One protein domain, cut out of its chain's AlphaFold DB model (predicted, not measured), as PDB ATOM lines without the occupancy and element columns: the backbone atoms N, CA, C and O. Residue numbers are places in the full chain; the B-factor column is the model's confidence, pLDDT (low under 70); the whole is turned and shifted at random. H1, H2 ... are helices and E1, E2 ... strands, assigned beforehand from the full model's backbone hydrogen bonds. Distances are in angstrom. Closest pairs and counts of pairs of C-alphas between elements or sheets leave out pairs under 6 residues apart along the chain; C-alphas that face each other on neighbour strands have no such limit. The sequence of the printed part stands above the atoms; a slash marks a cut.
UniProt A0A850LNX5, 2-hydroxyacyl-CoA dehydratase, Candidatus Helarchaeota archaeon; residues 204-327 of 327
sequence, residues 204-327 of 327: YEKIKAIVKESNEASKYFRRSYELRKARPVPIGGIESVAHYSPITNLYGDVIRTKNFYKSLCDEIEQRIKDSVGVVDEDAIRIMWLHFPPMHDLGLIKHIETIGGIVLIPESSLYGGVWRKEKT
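Overview. This is residues 204 to 327 of the 327 residues of the protein "2-hydroxyacyl-CoA dehydratase" of Candidatus Helarchaeota archaeon (UniProt A0A850LNX5). A small sheet of two parallel strands, E1 and E2, with H5 and H2 packed on E2, lies toward one end of a pair of long helices, H1 and H4, that run side by side the same way. The short H3 follows H2 and packs on H1, and residues 312 to 327 form a tail with no named element. The printed part has 124 residues with five named helices and two named strands, in the order H1 H2 H3 H4 E1 H5 E2; the class is mostly helix. The whole is compact, with a radius of gyration of the C-alphas of 15.4 A, and its outline is elongated, spanning 52 by 34 by 30 A.

Along the chain. Strand E1 is residues 284 to 287, with C-alpha 284 at (73.473, 12.090, 40.962), and E2 is residues 308 to 311, ending with C-alpha 311 at (77.601, 19.431, 46.943); each is 9.8 A long. Between them stands helix H5, residues 298 to 305, 10.5 A long. H1, residues 204 to 227, is 34.7 A long and begins with C-alpha 204 at (84.161, 52.599, 65.054). H2 is residues 237 to 242, 9.0 A long, and H3 is residues 245 to 249, 6.6 A long. H4, residues 254 to 273, is 28.8 A long.

Arrangement. E1 and E2 are parallel neighbours at 28 degrees; N 286 and O 309 are 2.8 A apart and N 309 and O 284 are 2.9 A apart, both within hydrogen-bond range. E1, H5 and E2 form a strand-helix-strand unit, two parallel neighbour strands with a helix between them in the chain, and its crossover is right-handed. The closest C-alphas of H5 and E2 are those of Ile 303 and Ile 309, 6.4 A apart. Those of H2 and E2 are Gly 237 and Val 310, 4.7 A apart. H2 and H5 touch, closest at the C-alphas of Gly 237 and Ile 300, 6.5 A, and run opposite ways at a steep tilt of 38 degrees, only just past shallow. H1 and H4 touch, closest at the C-alphas of Ala 217 and Lys 258, 4.0 A, and run the same way at a shallow tilt of 18 degrees. H1, with residues 217 to 221 alone, only just touches H3, with 3 pairs of C-alphas within 8 A; the closest are those of Ser 218 and Ile 247, 7.1 A. H4 is apart from H2, H5 and E2. In H1, H2, H4 and H5 every O i to N i+4 pair is within hydrogen-bond range; in H3 it is 0 of 1, with 1 of 2 O i to N i+3 pairs within range.

Size, cuts and confidence. The two C-alphas farthest apart are those of Tyr 204 and Ile 306, at 52.3 A. The printed part has no cut and no long link between named elements, and residue 327 is the chain's last. The mean pLDDT of the printed part is 83.9; residues 249 to 252 and 314 to 327 are under 70.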
ATOM      1  N   TYR A 204      85.532  52.883  65.471       96.81
ATOM      2  CA  TYR A 204      84.161  52.599  65.054       96.81
ATOM      3  C   TYR A 204      83.926  52.794  63.550       96.81
ATOM      4  O   TYR A 204      83.125  52.062  62.965       96.81
ATOM      5  N   GLU A 205      84.608  53.738  62.901       97.56
ATOM      6  CA  GLU A 205      84.457  53.935  61.458       97.56
ATOM      7  C   GLU A 205      85.191  52.837  60.685       97.56
ATOM      8  O   GLU A 205      84.654  52.302  59.709       97.56
ATOM      9  N   LYS A 206      86.364  52.416  61.173       95.00
ATOM     10  CA  LYS A 206      87.111  51.288  60.605       95.00
ATOM     11  C   LYS A 206      86.320  49.983  60.683       95.00
ATOM     12  O   LYS A 206      86.129  49.337  59.653       95.00
ATOM     13  N   ILE A 207      85.811  49.598  61.858       94.75
ATOM     14  CA  ILE A 207      85.037  48.350  61.988       94.75
ATOM     15  C   ILE A 207      83.745  48.398  61.167       94.75
ATOM     16  O   ILE A 207      83.392  47.417  60.520       94.75
ATOM     17  N   LYS A 208      83.067  49.549  61.108       95.31
ATOM     18  CA  LYS A 208      81.867  49.726  60.280       95.31
ATOM     19  C   LYS A 208      82.169  49.537  58.794       95.31
ATOM     20  O   LYS A 208      81.371  48.916  58.090       95.31
ATOM     21  N   ALA A 209      83.310  50.037  58.316       93.06
ATOM     22  CA  ALA A 209      83.765  49.798  56.952       93.06
ATOM     23  C   ALA A 209      84.068  48.310  56.712       93.06
ATOM     24  O   ALA A 209      83.574  47.748  55.737       93.06
ATOM     25  N   ILE A 210      84.793  47.651  57.623       92.38
ATOM     26  CA  ILE A 210      85.112  46.216  57.526       92.38
ATOM     27  C   ILE A 210      83.831  45.374  57.475       92.38
ATOM     28  O   ILE A 210      83.659  44.587  56.549       92.38
ATOM     29  N   VAL A 211      82.897  45.588  58.406       91.81
ATOM     30  CA  VAL A 211      81.621  44.855  58.483       91.81
ATOM     31  C   VAL A 211      80.760  45.083  57.241       91.81
ATOM     32  O   VAL A 211      80.063  44.180  56.778       91.81
ATOM     33  N   LYS A 212      80.780  46.288  56.663       91.62
ATOM     34  CA  LYS A 212      80.075  46.547  55.402       91.62
ATOM     35  C   LYS A 212      80.632  45.669  54.279       91.62
ATOM     36  O   LYS A 212      79.859  45.035  53.563       91.62
ATOM     37  N   GLU A 213      81.951  45.620  54.131       90.94
ATOM     38  CA  GLU A 213      82.600  44.837  53.081       90.94
ATOM     39  C   GLU A 213      82.490  43.319  53.330       90.94
ATOM     40  O   GLU A 213      82.260  42.573  52.375       90.94
ATOM     41  N   SER A 214      82.557  42.851  54.587       89.00
ATOM     42  CA  SER A 214      82.370  41.430  54.933       89.00
ATOM     43  C   SER A 214      80.939  40.954  54.652       89.00
ATOM     44  O   SER A 214      80.727  39.852  54.133       89.00
ATOM     45  N   ASN A 215      79.941  41.816  54.875       89.56
ATOM     46  CA  ASN A 215      78.556  41.549  54.490       89.56
ATOM     47  C   ASN A 215      78.387  41.429  52.968       89.56
ATOM     48  O   ASN A 215      77.686  40.529  52.500       89.56
ATOM     49  N   GLU A 216      79.028  42.297  52.181       90.38
ATOM     50  CA  GLU A 216      79.005  42.189  50.715       90.38
ATOM     51  C   GLU A 216      79.705  40.912  50.228       90.38
ATOM     52  O   GLU A 216      79.159  40.198  49.382       90.38
ATOM     53  N   ALA A 217      80.858  40.557  50.804       90.44
ATOM     54  CA  ALA A 217      81.527  39.285  50.530       90.44
ATOM     55  C   ALA A 217      80.603  38.090  50.821       90.44
ATOM     56  O   ALA A 217      80.440  37.209  49.976       90.44
ATOM     57  N   SER A 218      79.907  38.117  51.961       88.12
ATOM     58  CA  SER A 218      78.939  37.089  52.358       88.12
ATOM     59  C   SER A 218      77.760  36.972  51.384       88.12
ATOM     60  O   SER A 218      77.238  35.878  51.171       88.12
ATOM     61  N   LYS A 219      77.305  38.071  50.767       90.38
ATOM     62  CA  LYS A 219      76.254  38.027  49.732       90.38
ATOM     63  C   LYS A 219      76.736  37.309  48.472       90.38
ATOM     64  O   LYS A 219      76.044  36.415  47.984       90.38
ATOM     65  N   TYR A 220      77.919  37.659  47.963       92.81
ATOM     66  CA  TYR A 220      78.498  36.986  46.794       92.81
ATOM     67  C   TYR A 220      78.807  35.516  47.073       92.81
ATOM     68  O   TYR A 220      78.504  34.653  46.256       92.81
ATOM     69  N   PHE A 221      79.331  35.209  48.253       89.94
ATOM     70  CA  PHE A 221      79.577  33.839  48.674       89.94
ATOM     71  C   PHE A 221      78.302  32.984  48.634       89.94
ATOM     72  O   PHE A 221      78.283  31.937  47.984       89.94
ATOM     73  N   ARG A 222      77.196  33.462  49.219       87.62
ATOM     74  CA  ARG A 222      75.898  32.769  49.145       87.62
ATOM     75  C   ARG A 222      75.389  32.638  47.712       87.62
ATOM     76  O   ARG A 222      74.909  31.573  47.329       87.62
ATOM     77  N   ARG A 223      75.535  33.686  46.892       91.62
ATOM     78  CA  ARG A 223      75.194  33.623  45.462       91.62
ATOM     79  C   ARG A 223      75.988  32.530  44.747       91.62
ATOM     80  O   ARG A 223      75.398  31.792  43.965       91.62
ATOM     81  N   SER A 224      77.278  32.364  45.050       91.56
ATOM     82  CA  SER A 224      78.100  31.299  44.460       91.56
ATOM     83  C   SER A 224      77.543  29.901  44.765       91.56
ATOM     84  O   SER A 224      77.522  29.047  43.881       91.56
ATOM     85  N   TYR A 225      76.996  29.684  45.967       87.44
ATOM     86  CA  TYR A 225      76.308  28.442  46.333       87.44
ATOM     87  C   TYR A 225      74.979  28.249  45.601       87.44
ATOM     88  O   TYR A 225      74.671  27.141  45.162       87.44
ATOM     89  N   GLU A 226      74.192  29.312  45.445       89.31
ATOM     90  CA  GLU A 226      72.930  29.265  44.703       89.31
ATOM     91  C   GLU A 226      73.155  28.939  43.221       89.31
ATOM     92  O   GLU A 226      72.460  28.087  42.665       89.31
ATOM     93  N   LEU A 227      74.182  29.524  42.602       92.19
ATOM     94  CA  LEU A 227      74.550  29.261  41.209       92.19
ATOM     95  C   LEU A 227      74.952  27.801  40.961       92.19
ATOM     96  O   LEU A 227      74.686  27.259  39.887       92.19
ATOM     97  N   ARG A 228      75.515  27.112  41.963       88.44
ATOM     98  CA  ARG A 228      75.861  25.684  41.847       88.44
ATOM     99  C   ARG A 228      74.644  24.796  41.605       88.44
ATOM    100  O   ARG A 228      74.823  23.669  41.155       88.44
ATOM    101  N   LYS A 229      73.413  25.265  41.854       88.81
ATOM    102  CA  LYS A 229      72.169  24.525  41.563       88.81
ATOM    103  C   LYS A 229      71.900  24.335  40.066       88.81
ATOM    104  O   LYS A 229      71.053  23.510  39.728       88.81
ATOM    105  N   ALA A 230      72.610  25.048  39.191       91.81
ATOM    106  CA  ALA A 230      72.483  24.915  37.742       91.81
ATOM    107  C   ALA A 230      72.721  23.475  37.238       91.81
ATOM    108  O   ALA A 230      73.274  22.622  37.946       91.81
ATOM    109  N   ARG A 231      72.260  23.221  36.006       90.56
ATOM    110  CA  ARG A 231      72.567  22.030  35.204       90.56
ATOM    111  C   ARG A 231      73.111  22.494  33.841       90.56
ATOM    112  O   ARG A 231      72.437  23.325  33.230       90.56
ATOM    113  N   PRO A 232      74.281  21.997  33.395       89.50
ATOM    114  CA  PRO A 232      75.193  21.110  34.132       89.50
ATOM    115  C   PRO A 232      75.823  21.798  35.366       89.50
ATOM    116  O   PRO A 232      75.719  23.014  35.527       89.50
ATOM    117  N   VAL A 233      76.408  21.025  36.294       91.44
ATOM    118  CA  VAL A 233      76.981  21.586  37.536       91.44
ATOM    119  C   VAL A 233      78.285  22.325  37.211       91.44
ATOM    120  O   VAL A 233      79.211  21.690  36.713       91.44
ATOM    121  N   PRO A 234      78.402  23.634  37.500       91.75
ATOM    122  CA  PRO A 234      79.485  24.447  36.952       91.75
ATOM    123  C   PRO A 234      80.844  24.213  37.622       91.75
ATOM    124  O   PRO A 234      81.864  24.399  36.962       91.75
ATOM    125  N   ILE A 235      80.883  23.819  38.899       90.31
ATOM    126  CA  ILE A 235      82.112  23.562  39.673       90.31
ATOM    127  C   ILE A 235      81.934  22.362  40.615       90.31
ATOM    128  O   ILE A 235      80.803  22.042  40.983       90.31
ATOM    129  N   GLY A 236      83.040  21.712  40.986       86.75
ATOM    130  CA  GLY A 236      83.064  20.463  41.748       86.75
ATOM    131  C   GLY A 236      82.854  20.597  43.257       86.75
ATOM    132  O   GLY A 236      82.718  21.686  43.836       86.75
ATOM    133  N   GLY A 237      82.827  19.443  43.921       85.75
ATOM    134  CA  GLY A 237      82.711  19.352  45.374       85.75
ATOM    135  C   GLY A 237      83.962  19.850  46.094       85.75
ATOM    136  O   GLY A 237      83.857  20.509  47.127       85.75
ATOM    137  N   ILE A 238      85.147  19.610  45.528       86.44
ATOM    138  CA  ILE A 238      86.423  20.051  46.111       86.44
ATOM    139  C   ILE A 238      86.534  21.581  46.079       86.44
ATOM    140  O   ILE A 238      86.911  22.189  47.085       86.44
ATOM    141  N   GLU A 239      86.116  22.223  44.985       88.25
ATOM    142  CA  GLU A 239      85.990  23.681  44.898       88.25
ATOM    143  C   GLU A 239      85.083  24.236  46.001       88.25
ATOM    144  O   GLU A 239      85.339  25.311  46.540       88.25
ATOM    145  N   SER A 240      84.047  23.488  46.398       81.81
ATOM    146  CA  SER A 240      83.150  23.912  47.475       81.81
ATOM    147  C   SER A 240      83.863  24.058  48.819       81.81
ATOM    148  O   SER A 240      83.589  25.012  49.544       81.81
ATOM    149  N   VAL A 241      84.807  23.163  49.113       82.31
ATOM    150  CA  VAL A 241      85.641  23.212  50.322       82.31
ATOM    151  C   VAL A 241      86.680  24.318  50.209       82.31
ATOM    152  O   VAL A 241      86.845  25.112  51.130       82.31
ATOM    153  N   ALA A 242      87.372  24.392  49.069       86.25
ATOM    154  CA  ALA A 242      88.436  25.366  48.867       86.25
ATOM    155  C   ALA A 242      87.896  26.800  48.948       86.25
ATOM    156  O   ALA A 242      88.445  27.619  49.674       86.25
ATOM    157  N   HIS A 243      86.779  27.097  48.274       87.81
ATOM    158  CA  HIS A 243      86.167  28.434  48.264       87.81
ATOM    159  C   HIS A 243      85.426  28.785  49.560       87.81
ATOM    160  O   HIS A 243      84.965  29.918  49.696       87.81
ATOM    161  N   TYR A 244      85.285  27.849  50.503       84.19
ATOM    162  CA  TYR A 244      84.739  28.136  51.831       84.19
ATOM    163  C   TYR A 244      85.754  28.872  52.708       84.19
ATOM    164  O   TYR A 244      85.380  29.791  53.426       84.19
ATOM    165  N   SER A 245      87.042  28.531  52.626       78.25
ATOM    166  CA  SER A 245      88.039  29.069  53.557       78.25
ATOM    167  C   SER A 245      88.147  30.601  53.597       78.25
ATOM    168  O   SER A 245      88.366  31.121  54.700       78.25
ATOM    169  N   PRO A 246      87.941  31.364  52.491       82.81
ATOM    170  CA  PRO A 246      88.076  32.811  52.559       82.81
ATOM    171  C   PRO A 246      87.063  33.507  53.463       82.81
ATOM    172  O   PRO A 246      87.423  34.494  54.098       82.81
ATOM    173  N   ILE A 247      85.843  32.973  53.592       80.88
ATOM    174  CA  ILE A 247      84.796  33.559  54.441       80.88
ATOM    175  C   ILE A 247      85.006  33.278  55.933       80.88
ATOM    176  O   ILE A 247      84.397  33.934  56.770       80.88
ATOM    177  N   THR A 248      85.816  32.288  56.308       74.69
ATOM    178  CA  THR A 248      85.964  31.942  57.730       74.69
ATOM    179  C   THR A 248      87.093  32.684  58.411       74.69
ATOM    180  O   THR A 248      86.946  33.083  59.556       74.69
ATOM    181  N   ASN A 249      88.244  32.831  57.757       67.06
ATOM    182  CA  ASN A 249      89.468  33.256  58.447       67.06
ATOM    183  C   ASN A 249      90.462  34.014  57.550       67.06
ATOM    184  O   ASN A 249      91.493  34.468  58.034       67.06
ATOM    185  N   LEU A 250      90.182  34.179  56.248       60.41
ATOM    186  CA  LEU A 250      91.146  34.764  55.305       60.41
ATOM    187  C   LEU A 250      90.834  36.229  54.958       60.41
ATOM    188  O   LEU A 250      91.085  36.658  53.832       60.41
ATOM    189  N   TYR A 251      90.372  37.034  55.921       57.16
ATOM    190  CA  TYR A 251      90.145  38.472  55.705       57.16
ATOM    191  C   TYR A 251      91.379  39.340  55.947       57.16
ATOM    192  O   TYR A 251      91.243  40.518  56.280       57.16
ATOM    193  N   GLY A 252      92.589  38.809  55.715       58.31
ATOM    194  CA  GLY A 252      93.799  39.642  55.678       58.31
ATOM    195  C   GLY A 252      93.615  40.875  54.782       58.31
ATOM    196  O   GLY A 252      94.232  41.908  55.016       58.31
ATOM    197  N   ASP A 253      92.692  40.769  53.815       78.00
ATOM    198  CA  ASP A 253      92.091  41.875  53.084       78.00
ATOM    199  C   ASP A 253      90.592  41.591  52.786       78.00
ATOM    200  O   ASP A 253      90.241  40.739  51.957       78.00
ATOM    201  N   VAL A 254      89.679  42.304  53.464       84.94
ATOM    202  CA  VAL A 254      88.216  42.173  53.264       84.94
ATOM    203  C   VAL A 254      87.778  42.576  51.848       84.94
ATOM    204  O   VAL A 254      86.840  42.000  51.291       84.94
ATOM    205  N   ILE A 255      88.493  43.509  51.214       88.88
ATOM    206  CA  ILE A 255      88.217  43.957  49.846       88.88
ATOM    207  C   ILE A 255      88.635  42.868  48.861       88.88
ATOM    208  O   ILE A 255      87.858  42.528  47.964       88.88
ATOM    209  N   ARG A 256      89.823  42.279  49.044       89.94
ATOM    210  CA  ARG A 256      90.286  41.127  48.255       89.94
ATOM    211  C   ARG A 256      89.297  39.971  48.369       89.94
ATOM    212  O   ARG A 256      88.923  39.401  47.349       89.94
ATOM    213  N   THR A 257      88.812  39.683  49.576       89.81
ATOM    214  CA  THR A 257      87.833  38.611  49.841       89.81
ATOM    215  C   THR A 257      86.512  38.850  49.106       89.81
ATOM    216  O   THR A 257      86.010  37.971  48.406       89.81
ATOM    217  N   LYS A 258      85.964  40.068  49.183       91.44
ATOM    218  CA  LYS A 258      84.767  40.448  48.417       91.44
ATOM    219  C   LYS A 258      84.990  40.303  46.911       91.44
ATOM    220  O   LYS A 258      84.147  39.737  46.214       91.44
ATOM    221  N   ASN A 259      86.109  40.820  46.403       93.19
ATOM    222  CA  ASN A 259      86.431  40.775  44.977       93.19
ATOM    223  C   ASN A 259      86.587  39.335  44.483       93.19
ATOM    224  O   ASN A 259      86.081  39.016  43.412       93.19
ATOM    225  N   PHE A 260      87.198  38.464  45.288       93.62
ATOM    226  CA  PHE A 260      87.276  37.034  45.024       93.62
ATOM    227  C   PHE A 260      85.890  36.412  44.841       93.62
ATOM    228  O   PHE A 260      85.626  35.815  43.802       93.62
ATOM    229  N   TYR A 261      84.969  36.602  45.793       94.00
ATOM    230  CA  TYR A 261      83.632  36.010  45.681       94.00
ATOM    231  C   TYR A 261      82.803  36.597  44.540       94.00
ATOM    232  O   TYR A 261      82.017  35.879  43.915       94.00
ATOM    233  N   LYS A 262      82.996  37.881  44.228       95.75
ATOM    234  CA  LYS A 262      82.410  38.495  43.035       95.75
ATOM    235  C   LYS A 262      82.933  37.823  41.762       95.75
ATOM    236  O   LYS A 262      82.128  37.389  40.946       95.75
ATOM    237  N   SER A 263      84.251  37.682  41.622       96.12
ATOM    238  CA  SER A 263      84.871  36.995  40.483       96.12
ATOM    239  C   SER A 263      84.459  35.527  40.384       96.12
ATOM    240  O   SER A 263      84.223  35.049  39.280       96.12
ATOM    241  N   LEU A 264      84.289  34.840  41.516       95.44
ATOM    242  CA  LEU A 264      83.784  33.470  41.553       95.44
ATOM    243  C   LEU A 264      82.360  33.382  40.994       95.44
ATOM    244  O   LEU A 264      82.069  32.486  40.207       95.44
ATOM    245  N   CYS A 265      81.477  34.315  41.361       96.56
ATOM    246  CA  CYS A 265      80.137  34.381  40.772       96.56
ATOM    247  C   CYS A 265      80.202  34.628  39.261       96.56
ATOM    248  O   CYS A 265      79.539  33.915  38.514       96.56
ATOM    249  N   ASP A 266      81.013  35.598  38.824       97.38
ATOM    250  CA  ASP A 266      81.168  35.949  37.407       97.38
ATOM    251  C   ASP A 266      81.668  34.733  36.587       97.38
ATOM    252  O   ASP A 266      81.154  34.447  35.505       97.38
ATOM    253  N   GLU A 267      82.628  33.972  37.123       96.00
ATOM    254  CA  GLU A 267      83.198  32.773  36.495       96.00
ATOM    255  C   GLU A 267      82.204  31.603  36.447       96.00
ATOM    256  O   GLU A 267      82.048  30.963  35.404       96.00
ATOM    257  N   ILE A 268      81.470  31.354  37.536       95.56
ATOM    258  CA  ILE A 268      80.409  30.337  37.568       95.56
ATOM    259  C   ILE A 268      79.294  30.688  36.572       95.56
ATOM    260  O   ILE A 268      78.834  29.821  35.832       95.56
ATOM    261  N   GLU A 269      78.860  31.947  36.522       97.00
ATOM    262  CA  GLU A 269      77.817  32.399  35.594       97.00
ATOM    263  C   GLU A 269      78.234  32.272  34.139       97.00
ATOM    264  O   GLU A 269      77.414  31.897  33.298       97.00
ATOM    265  N   GLN A 270      79.499  32.561  33.831       96.62
ATOM    266  CA  GLN A 270      80.024  32.369  32.488       96.62
ATOM    267  C   GLN A 270      79.999  30.887  32.097       96.62
ATOM    268  O   GLN A 270      79.490  30.548  31.034       96.62
ATOM    269  N   ARG A 271      80.425  29.989  32.992       95.12
ATOM    270  CA  ARG A 271      80.363  28.537  32.754       95.12
ATOM    271  C   ARG A 271      78.938  28.035  32.549       95.12
ATOM    272  O   ARG A 271      78.713  27.212  31.670       95.12
ATOM    273  N   ILE A 272      77.973  28.563  33.303       95.50
ATOM    274  CA  ILE A 272      76.550  28.248  33.105       95.50
ATOM    275  C   ILE A 272      76.088  28.686  31.708       95.50
ATOM    276  O   ILE A 272      75.439  27.906  31.016       95.50
ATOM    277  N   LYS A 273      76.432  29.904  31.267       96.94
ATOM    278  CA  LYS A 273      76.084  30.401  29.919       96.94
ATOM    279  C   LYS A 273      76.697  29.546  28.813       96.94
ATOM    280  O   LYS A 273      76.035  29.278  27.817       96.94
ATOM    281  N   ASP A 274      77.927  29.095  29.024       96.00
ATOM    282  CA  ASP A 274      78.674  28.277  28.069       96.00
ATOM    283  C   ASP A 274      78.322  26.780  28.164       96.00
ATOM    284  O   ASP A 274      78.887  25.969  27.436       96.00
ATOM    285  N   SER A 275      77.379  26.398  29.040       94.31
ATOM    286  CA  SER A 275      76.989  25.002  29.307       94.31
ATOM    287  C   SER A 275      78.171  24.104  29.704       94.31
ATOM    288  O   SER A 275      78.216  22.922  29.370       94.31
ATOM    289  N   VAL A 276      79.141  24.662  30.432       93.12
ATOM    290  CA  VAL A 276      80.329  23.949  30.914       93.12
ATOM    291  C   VAL A 276      80.055  23.371  32.301       93.12
ATOM    292  O   VAL A 276      79.910  24.103  33.283       93.12
ATOM    293  N   GLY A 277      80.020  22.040  32.376       90.38
ATOM    294  CA  GLY A 277      79.891  21.270  33.609       90.38
ATOM    295  C   GLY A 277      81.183  20.591  34.052       90.38
ATOM    296  O   GLY A 277      82.106  20.432  33.259       90.38
ATOM    297  N   VAL A 278      81.232  20.155  35.311       89.69
ATOM    298  CA  VAL A 278      82.288  19.255  35.823       89.69
ATOM    299  C   VAL A 278      81.908  17.772  35.765       89.69
ATOM    300  O   VAL A 278      82.770  16.913  35.911       89.69
ATOM    301  N   VAL A 279      80.624  17.478  35.554       89.31
ATOM    302  CA  VAL A 279      80.044  16.131  35.455       89.31
ATOM    303  C   VAL A 279      78.936  16.122  34.402       89.31
ATOM    304  O   VAL A 279      78.438  17.189  34.022       89.31
ATOM    305  N   ASP A 280      78.526  14.926  33.980       87.88
ATOM    306  CA  ASP A 280      77.397  14.723  33.072       87.88
ATOM    307  C   ASP A 280      76.080  15.279  33.648       87.88
ATOM    308  O   ASP A 280      75.883  15.382  34.864       87.88
ATOM    309  N   GLU A 281      75.147  15.664  32.771       86.19
ATOM    310  CA  GLU A 281      73.884  16.296  33.182       86.19
ATOM    311  C   GLU A 281      72.988  15.392  34.040       86.19
ATOM    312  O   GLU A 281      72.184  15.903  34.829       86.19
ATOM    313  N   ASP A 282      73.111  14.073  33.896       89.19
ATOM    314  CA  ASP A 282      72.367  13.053  34.634       89.19
ATOM    315  C   ASP A 282      73.049  12.625  35.944       89.19
ATOM    316  O   ASP A 282      72.479  11.823  36.689       89.19
ATOM    317  N   ALA A 283      74.200  13.219  36.285       91.75
ATOM    318  CA  ALA A 283      74.923  12.920  37.515       91.75
ATOM    319  C   ALA A 283      74.049  13.079  38.774       91.75
ATOM    320  O   ALA A 283      73.280  14.040  38.951       91.75
ATOM    321  N   ILE A 284      74.206  12.132  39.698       93.44
ATOM    322  CA  ILE A 284      73.473  12.090  40.962       93.44
ATOM    323  C   ILE A 284      74.051  13.140  41.909       93.44
ATOM    324  O   ILE A 284      75.191  13.053  42.361       93.44
ATOM    325  N   ARG A 285      73.231  14.131  42.263       91.81
ATOM    326  CA  ARG A 285      73.611  15.199  43.195       91.81
ATOM    327  C   ARG A 285      73.555  14.689  44.633       91.81
ATOM    328  O   ARG A 285      72.479  14.380  45.138       91.81
ATOM    329  N   ILE A 286      74.705  14.650  45.293       90.88
ATOM    330  CA  ILE A 286      74.862  14.193  46.673       90.88
ATOM    331  C   ILE A 286      75.096  15.411  47.555       90.88
ATOM    332  O   ILE A 286      76.052  16.155  47.358       90.88
ATOM    333  N   MET A 287      74.232  15.610  48.546       88.75
ATOM    334  CA  MET A 287      74.467  16.615  49.576       88.75
ATOM    335  C   MET A 287      75.371  16.017  50.655       88.75
ATOM    336  O   MET A 287      74.950  15.113  51.376       88.75
ATOM    337  N   TRP A 288      76.600  16.514  50.759       86.75
ATOM    338  CA  TRP A 288      77.543  16.083  51.788       86.75
ATOM    339  C   TRP A 288      77.450  17.008  52.991       86.75
ATOM    340  O   TRP A 288      77.591  18.219  52.855       86.75
ATOM    341  N   LEU A 289      77.194  16.441  54.165       84.75
ATOM    342  CA  LEU A 289      77.083  17.204  55.397       84.75
ATOM    343  C   LEU A 289      78.435  17.213  56.110       84.75
ATOM    344  O   LEU A 289      79.005  16.146  56.328       84.75
ATOM    345  N   HIS A 290      78.876  18.401  56.530       81.19
ATOM    346  CA  HIS A 290      80.117  18.646  57.270       81.19
ATOM    347  C   HIS A 290      81.377  18.685  56.391       81.19
ATOM    348  O   HIS A 290      81.319  18.559  55.168       81.19
ATOM    349  N   PHE A 291      82.536  18.910  57.012       80.94
ATOM    350  CA  PHE A 291      83.832  18.846  56.336       80.94
ATOM    351  C   PHE A 291      84.089  17.437  55.786       80.94
ATOM    352  O   PHE A 291      83.806  16.455  56.481       80.94
ATOM    353  N   PRO A 292      84.636  17.308  54.566       85.56
ATOM    354  CA  PRO A 292      85.068  16.015  54.061       85.56
ATOM    355  C   PRO A 292      86.323  15.534  54.807       85.56
ATOM    356  O   PRO A 292      86.986  16.321  55.491       85.56
ATOM    357  N   PRO A 293      86.694  14.250  54.669       89.00
ATOM    358  CA  PRO A 293      87.944  13.735  55.211       89.00
ATOM    359  C   PRO A 293      89.138  14.469  54.586       89.00
ATOM    360  O   PRO A 293      89.567  14.157  53.481       89.00
ATOM    361  N   MET A 294      89.698  15.456  55.292       87.94
ATOM    362  CA  MET A 294      90.761  16.320  54.746       87.94
ATOM    363  C   MET A 294      92.045  15.558  54.378       87.94
ATOM    364  O   MET A 294      92.846  16.063  53.592       87.94
ATOM    365  N   HIS A 295      92.242  14.356  54.928       89.25
ATOM    366  CA  HIS A 295      93.353  13.461  54.592       89.25
ATOM    367  C   HIS A 295      93.130  12.671  53.290       89.25
ATOM    368  O   HIS A 295      94.087  12.123  52.752       89.25
ATOM    369  N   ASP A 296      91.891  12.608  52.790       88.38
ATOM    370  CA  ASP A 296      91.511  11.882  51.575       88.38
ATOM    371  C   ASP A 296      90.439  12.650  50.782       88.38
ATOM    372  O   ASP A 296      89.276  12.257  50.664       88.38
ATOM    373  N   LEU A 297      90.849  13.779  50.199       85.00
ATOM    374  CA  LEU A 297      90.007  14.534  49.262       85.00
ATOM    375  C   LEU A 297      89.760  13.767  47.948       85.00
ATOM    376  O   LEU A 297      88.840  14.103  47.199       85.00
ATOM    377  N   GLY A 298      90.537  12.707  47.684       86.31
ATOM    378  CA  GLY A 298      90.364  11.819  46.538       86.31
ATOM    379  C   GLY A 298      89.010  11.113  46.539       86.31
ATOM    380  O   GLY A 298      88.457  10.877  45.466       86.31
ATOM    381  N   LEU A 299      88.424  10.871  47.716       89.00
ATOM    382  CA  LEU A 299      87.070  10.337  47.853       89.00
ATOM    383  C   LEU A 299      86.023  11.203  47.134       89.00
ATOM    384  O   LEU A 299      85.170  10.676  46.420       89.00
ATOM    385  N   ILE A 300      86.102  12.529  47.285       88.62
ATOM    386  CA  ILE A 300      85.156  13.466  46.662       88.62
ATOM    387  C   ILE A 300      85.269  13.394  45.140       88.62
ATOM    388  O   ILE A 300      84.264  13.250  44.446       88.62
ATOM    389  N   LYS A 301      86.503  13.386  44.632       83.62
ATOM    390  CA  LYS A 301      86.778  13.253  43.200       83.62
ATOM    391  C   LYS A 301      86.347  11.894  42.654       83.62
ATOM    392  O   LYS A 301      85.824  11.809  41.551       83.62
ATOM    393  N   HIS A 302      86.528  10.822  43.420       89.50
ATOM    394  CA  HIS A 302      86.113   9.487  43.005       89.50
ATOM    395  C   HIS A 302      84.594   9.393  42.817       89.50
ATOM    396  O   HIS A 302      84.147   8.828  41.819       89.50
ATOM    397  N   ILE A 303      83.810  10.002  43.714       91.31
ATOM    398  CA  ILE A 303      82.348  10.093  43.574       91.31
ATOM    399  C   ILE A 303      81.974  10.773  42.248       91.31
ATOM    400  O   ILE A 303      81.075  10.302  41.549       91.31
ATOM    401  N   GLU A 304      82.694  11.832  41.870       88.38
ATOM    402  CA  GLU A 304      82.495  12.526  40.591       88.38
ATOM    403  C   GLU A 304      82.798  11.627  39.380       88.38
ATOM    404  O   GLU A 304      82.068  11.654  38.393       88.38
ATOM    405  N   THR A 305      83.798  10.741  39.472       87.81
ATOM    406  CA  THR A 305      84.142   9.809  38.375       87.81
ATOM    407  C   THR A 305      83.144   8.671  38.149       87.81
ATOM    408  O   THR A 305      83.186   8.037  37.098       87.81
ATOM    409  N   ILE A 306      82.263   8.385  39.113       91.94
ATOM    410  CA  ILE A 306      81.293   7.275  39.039       91.94
ATOM    411  C   ILE A 306      79.851   7.756  38.815       91.94
ATOM    412  O   ILE A 306      78.904   7.021  39.088       91.94
ATOM    413  N   GLY A 307      79.680   8.989  38.327       89.00
ATOM    414  CA  GLY A 307      78.370   9.563  37.999       89.00
ATOM    415  C   GLY A 307      77.670  10.262  39.169       89.00
ATOM    416  O   GLY A 307      76.461  10.488  39.120       89.00
ATOM    417  N   GLY A 308      78.398  10.592  40.237       92.19
ATOM    418  CA  GLY A 308      77.918  11.455  41.315       92.19
ATOM    419  C   GLY A 308      78.422  12.892  41.176       92.19
ATOM    420  O   GLY A 308      79.270  13.196  40.354       92.19
ATOM    421  N   ILE A 309      77.922  13.797  42.012       90.50
ATOM    422  CA  ILE A 309      78.534  15.109  42.246       90.50
ATOM    423  C   ILE A 309      78.270  15.528  43.679       90.50
ATOM    424  O   ILE A 309      77.120  15.589  44.126       90.50
ATOM    425  N   VAL A 310      79.347  15.797  44.411       88.50
ATOM    426  CA  VAL A 310      79.255  16.200  45.808       88.50
ATOM    427  C   VAL A 310      79.005  17.698  45.894       88.50
ATOM    428  O   VAL A 310      79.747  18.513  45.361       88.50
ATOM    429  N   LEU A 311      77.956  18.062  46.618       83.94
ATOM    430  CA  LEU A 311      77.601  19.431  46.943       83.94
ATOM    431  C   LEU A 311      77.665  19.559  48.458       83.94
ATOM    432  O   LEU A 311      76.840  18.985  49.167       83.94
ATOM    433  N   ILE A 312      78.645  20.302  48.951       79.75
ATOM    434  CA  ILE A 312      78.782  20.583  50.382       79.75
ATOM    435  C   ILE A 312      78.081  21.909  50.628       79.75
ATOM    436  O   ILE A 312      78.626  22.928  50.225       79.75
ATOM    437  N   PRO A 313      76.868  21.953  51.201       70.56
ATOM    438  CA  PRO A 313      76.200  23.214  51.430       70.56
ATOM    439  C   PRO A 313      76.934  23.984  52.522       70.56
ATOM    440  O   PRO A 313      77.341  23.426  53.542       70.56
ATOM    441  N   GLU A 314      77.005  25.291  52.331       67.69
ATOM    442  CA  GLU A 314      77.507  26.267  53.294       67.69
ATOM    443  C   GLU A 314      76.964  26.034  54.713       67.69
ATOM    444  O   GLU A 314      77.728  25.965  55.668       67.69
ATOM    445  N   SER A 315      75.660  25.755  54.840       59.03
ATOM    446  CA  SER A 315      74.997  25.494  56.125       59.03
ATOM    447  C   SER A 315      75.503  24.273  56.888       59.03
ATOM    448  O   SER A 315      75.168  24.114  58.059       59.03
ATOM    449  N   SER A 316      76.247  23.388  56.227       56.12
ATOM    450  CA  SER A 316      76.838  22.211  56.856       56.12
ATOM    451  C   SER A 316      78.255  22.450  57.391       56.12
ATOM    452  O   SER A 316      78.767  21.592  58.102       56.12
ATOM    453  N   LEU A 317      78.869  23.602  57.096       61.25
ATOM    454  CA  LEU A 317      80.218  23.974  57.532       61.25
ATOM    455  C   LEU A 317      80.131  25.083  58.597       61.25
ATOM    456  O   LEU A 317      79.668  26.177  58.292       61.25
ATOM    457  N   TYR A 318      80.524  24.767  59.845       56.75
ATOM    458  CA  TYR A 318      80.540  25.643  61.043       56.75
ATOM    459  C   TYR A 318      79.455  26.736  61.099       56.75
ATOM    460  O   TYR A 318      79.726  27.897  61.389       56.75
ATOM    461  N   GLY A 319      78.202  26.323  60.893       51.38
ATOM    462  CA  GLY A 319      77.035  27.187  61.013       51.38
ATOM    463  C   GLY A 319      76.781  27.975  59.737       51.38
ATOM    464  O   GLY A 319      77.566  28.831  59.345       51.38
ATOM    465  N   GLY A 320      75.637  27.705  59.103       47.38
ATOM    466  CA  GLY A 320      75.169  28.521  57.993       47.38
ATOM    467  C   GLY A 320      75.207  29.997  58.366       47.38
ATOM    468  O   GLY A 320      74.564  30.413  59.328       47.38
ATOM    469  N   VAL A 321      75.964  30.758  57.590       45.47
ATOM    470  CA  VAL A 321      76.049  32.203  57.501       45.47
ATOM    471  C   VAL A 321      74.627  32.735  57.276       45.47
ATOM    472  O   VAL A 321      74.211  33.064  56.169       45.47
ATOM    473  N   TRP A 322      73.875  32.835  58.370       48.47
ATOM    474  CA  TRP A 322      72.677  33.640  58.590       48.47
ATOM    475  C   TRP A 322      71.536  33.443  57.574       48.47
ATOM    476  O   TRP A 322      71.550  33.986  56.470       48.47
ATOM    477  N   ARG A 323      70.462  32.751  57.990       41.19
ATOM    478  CA  ARG A 323      69.166  32.761  57.289       41.19
ATOM    479  C   ARG A 323      68.056  33.369  58.141       41.19
ATOM    480  O   ARG A 323      67.476  32.705  58.993       41.19
ATOM    481  N   LYS A 324      67.704  34.604  57.791       34.97
ATOM    482  CA  LYS A 324      66.411  34.978  57.192       34.97
ATOM    483  C   LYS A 324      66.564  36.413  56.684       34.97
ATOM    484  O   LYS A 324      66.499  37.347  57.478       34.97
ATOM    485  N   GLU A 325      66.711  36.606  55.373       38.62
ATOM    486  CA  GLU A 325      66.105  37.810  54.805       38.62
ATOM    487  C   GLU A 325      64.610  37.647  55.081       38.62
ATOM    488  O   GLU A 325      63.974  36.710  54.596       38.62
ATOM    489  N   LYS A 326      64.077  38.464  55.994       33.16
ATOM    490  CA  LYS A 326      62.632  38.635  56.089       33.16
ATOM    491  C   LYS A 326      62.211  39.223  54.743       33.16
ATOM    492  O   LYS A 326      62.462  40.399  54.502       33.16
ATOM    493  N   THR A 327      61.675  38.374  53.871       34.84
ATOM    494  CA  THR A 327      60.810  38.789  52.762       34.84
ATOM    495  C   THR A 327      59.648  39.606  53.287       34.84
ATOM    496  O   THR A 327      59.108  39.188  54.343       34.84
TER     497      THR A 327